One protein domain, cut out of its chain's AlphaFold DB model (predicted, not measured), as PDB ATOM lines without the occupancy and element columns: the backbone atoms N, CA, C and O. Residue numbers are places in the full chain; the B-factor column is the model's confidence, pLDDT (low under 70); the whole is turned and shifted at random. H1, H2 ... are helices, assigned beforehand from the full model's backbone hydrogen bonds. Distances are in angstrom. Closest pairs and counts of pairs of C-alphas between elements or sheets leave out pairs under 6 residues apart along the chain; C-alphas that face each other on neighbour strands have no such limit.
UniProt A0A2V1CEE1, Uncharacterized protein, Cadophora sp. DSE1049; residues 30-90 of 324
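Overview. This is residues 30 to 90 of the 324 residues of an uncharacterized protein of Cadophora sp. DSE1049 (UniProt A0A2V1CEE1). Five short helices make a small cluster: H2 is in the middle, H5, the longest helix, runs along one side of it, and H4 crosses it at a steep tilt. H3 folds back from the end of H2, and H1 packs on H3 at the end of the cluster away from H5. The printed part has 61 residues with five named helices, in the order H1, H2, H3, H4, H5, and no named strand; the class is all helix. The whole is compact, with a radius of gyration of the C-alphas of 11.4 A and spans of 31 by 26 by 16 A.

Arrangement. H5, residues 76 to 87, touches H2, residues 45 to 54; the closest C-alphas, those of Val 46 and Phe 82, are 5.2 A apart. The two run the same way at a shallow tilt of 32 degrees, only just short of steep. H2 is the hub, touching three other helices. It touches H4, residues 63 to 71, closest at the C-alphas of Cys 49 and Tyr 66, 4.9 A apart, with a steep tilt of 67 degrees, opposite ways. H2 and H3, residues 56 to 61, touch only at the corner by their link, closest at the C-alphas of Ser 52 and Lys 59, 3.9 A apart. H5 touches H4 with residues 78 to 79 alone, and only just, with 3 pairs of C-alphas within 8 A, only at the corner; the closest are those of Cys 69 and Arg 79, 5.8 A apart. H3 and H4 meet only through their link. H1, residues 33 to 40, touches H3 about perpendicular, at 76 degrees; the closest C-alphas are those of Leu 36 and Ala 61, 6.4 A apart. H1 and H2 are close but not clearly touching, with the C-alphas of Glu 40 and Ala 48 at 6.3 A. H5 is apart from H1 and H3. The helix packing is mostly crossed, but only just: of 3 pairs, H1 with H3, H2 with H4 and H2 with H5, 1 is at a shallow tilt. In H1, H3, H4 and H5 every O i to N i+4 pair is within hydrogen-bond range; in H2, 5 of 6 are.

Along the chain. H5 is 15.9 A from first to last C-alpha and ends at C-alpha 87, (-1.141, -34.552, -9.379). H2 is 14.8 A long and begins at C-alpha 45, (8.710, -40.025, -22.185). H4 is 11.9 A, H1 10.3 A and H3 8.7 A long. H1 begins at C-alpha 33, (2.611, -32.438, -37.667).

Size, cuts and confidence. The two C-alphas farthest apart are those of Asp 30 and Pro 73, at 33.9 A. The printed part has no cut, and the four links between helices are tight. The mean pLDDT of the printed part is 93.8, and no printed residue is under 70.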
ATOM      1  N   ASP A  30       0.444 -24.387 -33.584       95.56
ATOM      2  CA  ASP A  30       0.433 -23.887 -34.967       95.56
ATOM      3  C   ASP A  30       1.434 -24.639 -35.874       95.56
ATOM      4  O   ASP A  30       1.335 -24.555 -37.096       95.56
ATOM      5  N   LEU A  31       2.382 -25.405 -35.311       96.69
ATOM      6  CA  LEU A  31       3.392 -26.137 -36.092       96.69
ATOM      7  C   LEU A  31       2.770 -27.236 -36.981       96.69
ATOM      8  O   LEU A  31       1.769 -27.835 -36.584       96.69
ATOM      9  N   PRO A  32       3.356 -27.582 -38.142       97.12
ATOM     10  CA  PRO A  32       3.016 -28.797 -38.890       97.12
ATOM     11  C   PRO A  32       3.261 -30.088 -38.085       97.12
ATOM     12  O   PRO A  32       4.098 -30.119 -37.178       97.12
ATOM     13  N   ASN A  33       2.537 -31.167 -38.408       96.56
ATOM     14  CA  ASN A  33       2.611 -32.438 -37.667       96.56
ATOM     15  C   ASN A  33       4.001 -33.090 -37.771       96.56
ATOM     16  O   ASN A  33       4.449 -33.764 -36.849       96.56
ATOM     17  N   GLU A  34       4.705 -32.837 -38.869       97.69
ATOM     18  CA  GLU A  34       6.060 -33.294 -39.158       97.69
ATOM     19  C   GLU A  34       7.050 -32.729 -38.131       97.69
ATOM     20  O   GLU A  34       7.894 -33.459 -37.614       97.69
ATOM     21  N   LEU A  35       6.904 -31.447 -37.768       98.00
ATOM     22  CA  LEU A  35       7.734 -30.809 -36.743       98.00
ATOM     23  C   LEU A  35       7.371 -31.296 -35.336       98.00
ATOM     24  O   LEU A  35       8.267 -31.501 -34.518       98.00
ATOM     25  N   LEU A  36       6.088 -31.557 -35.061       97.88
ATOM     26  CA  LEU A  36       5.669 -32.184 -33.801       97.88
ATOM     27  C   LEU A  36       6.271 -33.595 -33.651       97.88
ATOM     28  O   LEU A  36       6.791 -33.914 -32.587       97.88
ATOM     29  N   GLY A  37       6.313 -34.390 -34.726       97.25
ATOM     30  CA  GLY A  37       6.972 -35.703 -34.758       97.25
ATOM     31  C   GLY A  37       8.510 -35.659 -34.728       97.25
ATOM     32  O   GLY A  37       9.150 -36.663 -34.409       97.25
ATOM     33  N   VAL A  38       9.133 -34.513 -35.028       97.94
ATOM     34  CA  VAL A  38      10.556 -34.269 -34.722       97.94
ATOM     35  C   VAL A  38      10.730 -33.953 -33.235       97.94
ATOM     36  O   VAL A  38      11.643 -34.495 -32.615       97.94
ATOM     37  N   ILE A  39       9.847 -33.147 -32.638       97.94
ATOM     38  CA  ILE A  39       9.882 -32.826 -31.202       97.94
ATOM     39  C   ILE A  39       9.643 -34.085 -30.347       97.94
ATOM     40  O   ILE A  39      10.411 -34.321 -29.416       97.94
ATOM     41  N   GLU A  40       8.666 -34.935 -30.692       97.19
ATOM     42  CA  GLU A  40       8.346 -36.197 -29.986       97.19
ATOM     43  C   GLU A  40       9.576 -37.106 -29.791       97.19
ATOM     44  O   GLU A  40       9.719 -37.753 -28.752       97.19
ATOM     45  N   LYS A  41      10.497 -37.112 -30.764       96.69
ATOM     46  CA  LYS A  41      11.729 -37.921 -30.749       96.69
ATOM     47  C   LYS A  41      12.837 -37.368 -29.847       96.69
ATOM     48  O   LYS A  41      13.774 -38.101 -29.551       96.69
ATOM     49  N   HIS A  42      12.746 -36.103 -29.432       97.62
ATOM     50  CA  HIS A  42      13.776 -35.414 -28.642       97.62
ATOM     51  C   HIS A  42      13.333 -35.075 -27.208       97.62
ATOM     52  O   HIS A  42      14.178 -34.753 -26.376       97.62
ATOM     53  N   VAL A  43      12.035 -35.155 -26.893       97.31
ATOM     54  CA  VAL A  43      11.518 -34.984 -25.523       97.31
ATOM     55  C   VAL A  43      11.539 -36.300 -24.734       97.31
ATOM     56  O   VAL A  43      11.466 -37.394 -25.302       97.31
ATOM     57  N   SER A  44      11.607 -36.216 -23.399       96.56
ATOM     58  CA  SER A  44      11.516 -37.415 -22.559       96.56
ATOM     59  C   SER A  44      10.125 -38.057 -22.648       96.56
ATOM     60  O   SER A  44       9.146 -37.415 -23.035       96.56
ATOM     61  N   THR A  45      10.010 -39.329 -22.250       95.88
ATOM     62  CA  THR A  45       8.710 -40.025 -22.185       95.88
ATOM     63  C   THR A  45       7.718 -39.262 -21.303       95.88
ATOM     64  O   THR A  45       6.550 -39.137 -21.654       95.88
ATOM     65  N   VAL A  46       8.197 -38.700 -20.188       96.12
ATOM     66  CA  VAL A  46       7.383 -37.941 -19.230       96.12
ATOM     67  C   VAL A  46       6.900 -36.624 -19.845       96.12
ATOM     68  O   VAL A  46       5.710 -36.325 -19.782       96.12
ATOM     69  N   ASP A  47       7.790 -35.878 -20.503       96.44
ATOM     70  CA  ASP A  47       7.453 -34.591 -21.122       96.44
ATOM     71  C   ASP A  47       6.504 -34.763 -22.316       96.44
ATOM     72  O   ASP A  47       5.559 -33.990 -22.465       96.44
ATOM     73  N   ALA A  48       6.690 -35.814 -23.125       96.88
ATOM     74  CA  ALA A  48       5.761 -36.185 -24.192       96.88
ATOM     75  C   ALA A  48       4.342 -36.432 -23.654       96.88
ATOM     76  O   ALA A  48       3.369 -35.946 -24.230       96.88
ATOM     77  N   CYS A  49       4.221 -37.131 -22.521       96.00
ATOM     78  CA  CYS A  49       2.935 -37.373 -21.866       96.00
ATOM     79  C   CYS A  49       2.344 -36.095 -21.247       96.00
ATOM     80  O   CYS A  49       1.131 -35.896 -21.274       96.00
ATOM     81  N   CYS A  50       3.177 -35.195 -20.714       95.44
ATOM     82  CA  CYS A  50       2.724 -33.880 -20.254       95.44
ATOM     83  C   CYS A  50       2.200 -33.020 -21.418       95.44
ATOM     84  O   CYS A  50       1.137 -32.417 -21.287       95.44
ATOM     85  N   LEU A  51       2.880 -33.010 -22.569       96.19
ATOM     86  CA  LEU A  51       2.419 -32.317 -23.778       96.19
ATOM     87  C   LEU A  51       1.124 -32.928 -24.334       96.19
ATOM     88  O   LEU A  51       0.217 -32.190 -24.725       96.19
ATOM     89  N   SER A  52       0.997 -34.260 -24.327       96.19
ATOM     90  CA  SER A  52      -0.180 -34.955 -24.860       96.19
ATOM     91  C   SER A  52      -1.462 -34.682 -24.061       96.19
ATOM     92  O   SER A  52      -2.553 -34.772 -24.620       96.19
ATOM     93  N   VAL A  53      -1.377 -34.309 -22.777       94.25
ATOM     94  CA  VAL A  53      -2.562 -33.912 -21.988       94.25
ATOM     95  C   VAL A  53      -2.920 -32.425 -22.109       94.25
ATOM     96  O   VAL A  53      -4.018 -32.044 -21.710       94.25
ATOM     97  N   CYS A  54      -2.064 -31.577 -22.698       94.06
ATOM     98  CA  CYS A  54      -2.321 -30.134 -22.790       94.06
ATOM     99  C   CYS A  54      -3.471 -29.754 -23.742       94.06
ATOM    100  O   CYS A  54      -4.173 -28.780 -23.476       94.06
ATOM    101  N   ASN A  55      -3.660 -30.459 -24.863       95.44
ATOM    102  CA  ASN A  55      -4.793 -30.260 -25.781       95.44
ATOM    103  C   ASN A  55      -4.948 -31.434 -26.765       95.44
ATOM    104  O   ASN A  55      -4.038 -32.242 -26.923       95.44
ATOM    105  N   LYS A  56      -6.084 -31.496 -27.478       96.31
ATOM    106  CA  LYS A  56      -6.412 -32.584 -28.422       96.31
ATOM    107  C   LYS A  56      -5.363 -32.790 -29.528       96.31
ATOM    108  O   LYS A  56      -4.999 -33.932 -29.785       96.31
ATOM    109  N   ARG A  57      -4.838 -31.718 -30.137       96.50
ATOM    110  CA  ARG A  57      -3.867 -31.833 -31.240       96.50
ATOM    111  C   ARG A  57      -2.530 -32.398 -30.760       96.50
ATOM    112  O   ARG A  57      -1.974 -33.282 -31.403       96.50
ATOM    113  N   LEU A  58      -2.037 -31.939 -29.608       97.25
ATOM    114  CA  LEU A  58      -0.846 -32.531 -28.991       97.25
ATOM    115  C   LEU A  58      -1.125 -33.953 -28.479       97.25
ATOM    116  O   LEU A  58      -0.242 -34.800 -28.568       97.25
ATOM    117  N   LYS A  59      -2.350 -34.261 -28.028       96.25
ATOM    118  CA  LYS A  59      -2.739 -35.632 -27.667       96.25
ATOM    119  C   LYS A  59      -2.597 -36.600 -28.835       96.25
ATOM    120  O   LYS A  59      -2.130 -37.714 -28.635       96.25
ATOM    121  N   GLU A  60      -3.007 -36.182 -30.027       97.25
ATOM    122  CA  GLU A  60      -2.888 -36.972 -31.255       97.25
ATOM    123  C   GLU A  60      -1.427 -37.072 -31.717       97.25
ATOM    124  O   GLU A  60      -0.959 -38.171 -32.006       97.25
ATOM    125  N   ALA A  61      -0.683 -35.960 -31.711       97.50
ATOM    126  CA  ALA A  61       0.705 -35.915 -32.177       97.50
ATOM    127  C   ALA A  61       1.711 -36.655 -31.271       97.50
ATOM    128  O   ALA A  61       2.675 -37.205 -31.784       97.50
ATOM    129  N   PHE A  62       1.485 -36.691 -29.953       97.44
ATOM    130  CA  PHE A  62       2.340 -37.382 -28.967       97.44
ATOM    131  C   PHE A  62       1.695 -38.689 -28.461       97.44
ATOM    132  O   PHE A  62       2.041 -39.210 -27.393       97.44
ATOM    133  N   ARG A  63       0.704 -39.216 -29.198       95.88
ATOM    134  CA  ARG A  63      -0.123 -40.348 -28.756       95.88
ATOM    135  C   ARG A  63       0.701 -41.597 -28.471       95.88
ATOM    136  O   ARG A  63       0.439 -42.270 -27.478       95.88
ATOM    137  N   HIS A  64       1.675 -41.911 -29.326       95.62
ATOM    138  CA  HIS A  64       2.472 -43.131 -29.200       95.62
ATOM    139  C   HIS A  64       3.182 -43.186 -27.842       95.62
ATOM    140  O   HIS A  64       3.089 -44.189 -27.140       95.62
ATOM    141  N   ARG A  65       3.833 -42.087 -27.439       94.88
ATOM    142  CA  ARG A  65       4.578 -41.994 -26.171       94.88
ATOM    143  C   ARG A  65       3.651 -42.021 -24.948       94.88
ATOM    144  O   ARG A  65       4.024 -42.597 -23.928       94.88
ATOM    145  N   TYR A  66       2.439 -41.470 -25.062       93.69
ATOM    146  CA  TYR A  66       1.410 -41.560 -24.018       93.69
ATOM    147  C   TYR A  66       0.869 -42.986 -23.846       93.69
ATOM    148  O   TYR A  66       0.901 -43.527 -22.739       93.69
ATOM    149  N   ASP A  67       0.421 -43.616 -24.937       93.69
ATOM    150  CA  ASP A  67      -0.109 -44.983 -24.912       93.69
ATOM    151  C   ASP A  67       0.992 -45.971 -24.454       93.69
ATOM    152  O   ASP A  67       0.715 -46.887 -23.679       93.69
ATOM    153  N   GLU A  68       2.259 -45.732 -24.820       92.44
ATOM    154  CA  GLU A  68       3.448 -46.429 -24.311       92.44
ATOM    155  C   GLU A  68       3.642 -46.277 -22.790       92.44
ATOM    156  O   GLU A  68       3.760 -47.286 -22.091       92.44
ATOM    157  N   CYS A  69       3.659 -45.045 -22.269       91.31
ATOM    158  CA  CYS A  69       3.906 -44.761 -20.850       91.31
ATOM    159  C   CYS A  69       2.808 -45.314 -19.932       91.31
ATOM    160  O   CYS A  69       3.091 -45.803 -18.837       91.31
ATOM    161  N   ILE A  70       1.549 -45.267 -20.374       88.44
ATOM    162  CA  ILE A  70       0.423 -45.795 -19.599       88.44
ATOM    163  C   ILE A  70       0.366 -47.327 -19.657       88.44
ATOM    164  O   ILE A  70       0.097 -47.950 -18.625       88.44
ATOM    165  N   SER A  71       0.623 -47.934 -20.821       88.19
ATOM    166  CA  SER A  71       0.323 -49.356 -21.057       88.19
ATOM    167  C   SER A  71       1.477 -50.316 -20.762       88.19
ATOM    168  O   SER A  71       1.207 -51.476 -20.457       88.19
ATOM    169  N   LYS A  72       2.749 -49.899 -20.865       87.75
ATOM    170  CA  LYS A  72       3.893 -50.810 -20.659       87.75
ATOM    171  C   LYS A  72       4.205 -50.991 -19.165       87.75
ATOM    172  O   LYS A  72       4.614 -50.021 -18.525       87.75
ATOM    173  N   PRO A  73       4.138 -52.218 -18.602       80.19
ATOM    174  CA  PRO A  73       4.464 -52.456 -17.191       80.19
ATOM    175  C   PRO A  73       5.918 -52.140 -16.815       80.19
ATOM    176  O   PRO A  73       6.209 -51.956 -15.641       80.19
ATOM    177  N   SER A  74       6.831 -52.060 -17.788       79.88
ATOM    178  CA  SER A  74       8.241 -51.713 -17.572       79.88
ATOM    179  C   SER A  74       8.503 -50.220 -17.331       79.88
ATOM    180  O   SER A  74       9.623 -49.869 -16.978       79.88
ATOM    181  N   MET A  75       7.509 -49.343 -17.519       81.25
ATOM    182  CA  MET A  75       7.644 -47.882 -17.398       81.25
ATOM    183  C   MET A  75       7.102 -47.353 -16.056       81.25
ATOM    184  O   MET A  75       6.496 -46.280 -16.003       81.25
ATOM    185  N   THR A  76       7.250 -48.113 -14.961       83.62
ATOM    186  CA  THR A  76       6.686 -47.743 -13.645       83.62
ATOM    187  C   THR A  76       7.204 -46.400 -13.137       83.62
ATOM    188  O   THR A  76       6.436 -45.620 -12.575       83.62
ATOM    189  N   ASP A  77       8.487 -46.118 -13.360       89.38
ATOM    190  CA  ASP A  77       9.162 -44.906 -12.899       89.38
ATOM    191  C   ASP A  77       8.725 -43.672 -13.696       89.38
ATOM    192  O   ASP A  77       8.368 -42.647 -13.112       89.38
ATOM    193  N   GLU A  78       8.700 -43.763 -15.027       90.38
ATOM    194  CA  GLU A  78       8.233 -42.699 -15.915       90.38
ATOM    195  C   GLU A  78       6.750 -42.412 -15.684       90.38
ATOM    196  O   GLU A  78       6.373 -41.253 -15.509       90.38
ATOM    197  N   ARG A  79       5.915 -43.456 -15.600       91.56
ATOM    198  CA  ARG A  79       4.483 -43.333 -15.296       91.56
ATOM    199  C   ARG A  79       4.261 -42.710 -13.918       91.56
ATOM    200  O   ARG A  79       3.430 -41.814 -13.781       91.56
ATOM    201  N   GLY A  80       5.026 -43.124 -12.908       90.31
ATOM    202  CA  GLY A  80       4.963 -42.551 -11.563       90.31
ATOM    203  C   GLY A  80       5.348 -41.069 -11.521       90.31
ATOM    204  O   GLY A  80       4.672 -40.268 -10.868       90.31
ATOM    205  N   ARG A  81       6.388 -40.669 -12.267       92.69
ATOM    206  CA  ARG A  81       6.801 -39.259 -12.425       92.69
ATOM    207  C   ARG A  81       5.751 -38.443 -13.179       92.69
ATOM    208  O   ARG A  81       5.362 -37.382 -12.699       92.69
ATOM    209  N   PHE A  82       5.245 -38.950 -14.300       94.69
ATOM    210  CA  PHE A  82       4.196 -38.311 -15.096       94.69
ATOM    211  C   PHE A  82       2.926 -38.049 -14.274       94.69
ATOM    212  O   PHE A  82       2.436 -36.919 -14.225       94.69
ATOM    213  N   ILE A  83       2.432 -39.057 -13.549       92.62
ATOM    214  CA  ILE A  83       1.226 -38.905 -12.727       92.62
ATOM    215  C   ILE A  83       1.502 -38.023 -11.496       92.62
ATOM    216  O   ILE A  83       0.618 -37.269 -11.094       92.62
ATOM    217  N   SER A  84       2.726 -38.011 -10.947       90.56
ATOM    218  CA  SER A  84       3.127 -37.038  -9.912       90.56
ATOM    219  C   SER A  84       3.072 -35.587 -10.419       90.56
ATOM    220  O   SER A  84       2.565 -34.712  -9.716       90.56
ATOM    221  N   LEU A  85       3.550 -35.321 -11.642       92.62
ATOM    222  CA  LEU A  85       3.495 -33.990 -12.265       92.62
ATOM    223  C   LEU A  85       2.053 -33.549 -12.548       92.62
ATOM    224  O   LEU A  85       1.709 -32.395 -12.297       92.62
ATOM    225  N   ILE A  86       1.195 -34.470 -13.001       93.50
ATOM    226  CA  ILE A  86      -0.249 -34.231 -13.119       93.50
ATOM    227  C   ILE A  86      -0.861 -33.932 -11.745       93.50
ATOM    228  O   ILE A  86      -1.538 -32.919 -11.591       93.50
ATOM    229  N   ALA A  87      -0.593 -34.748 -10.722       92.31
ATOM    230  CA  ALA A  87      -1.141 -34.552  -9.379       92.31
ATOM    231  C   ALA A  87      -0.791 -33.171  -8.800       92.31
ATOM    232  O   ALA A  87      -1.635 -32.549  -8.153       92.31
ATOM    233  N   ALA A  88       0.398 -32.637  -9.087       90.06
ATOM    234  CA  ALA A  88       0.800 -31.285  -8.688       90.06
ATOM    235  C   ALA A  88      -0.017 -30.152  -9.356       90.06
ATOM    236  O   ALA A  88       0.029 -29.018  -8.884       90.06
ATOM    237  N   LYS A  89      -0.768 -30.427 -10.434       91.19
ATOM    238  CA  LYS A  89      -1.625 -29.452 -11.142       91.19
ATOM    239  C   LYS A  89      -3.121 -29.570 -10.834       91.19
ATOM    240  O   LYS A  89      -3.861 -28.650 -11.165       91.19
ATOM    241  N   TYR A  90      -3.563 -30.645 -10.179       92.00
ATOM    242  CA  TYR A  90      -4.964 -30.850  -9.791       92.00
ATOM    243  C   TYR A  90      -5.091 -30.890  -8.258       92.00
ATOM    244  O   TYR A  90      -4.864 -31.946  -7.662       92.00
TER     245      TYR A  90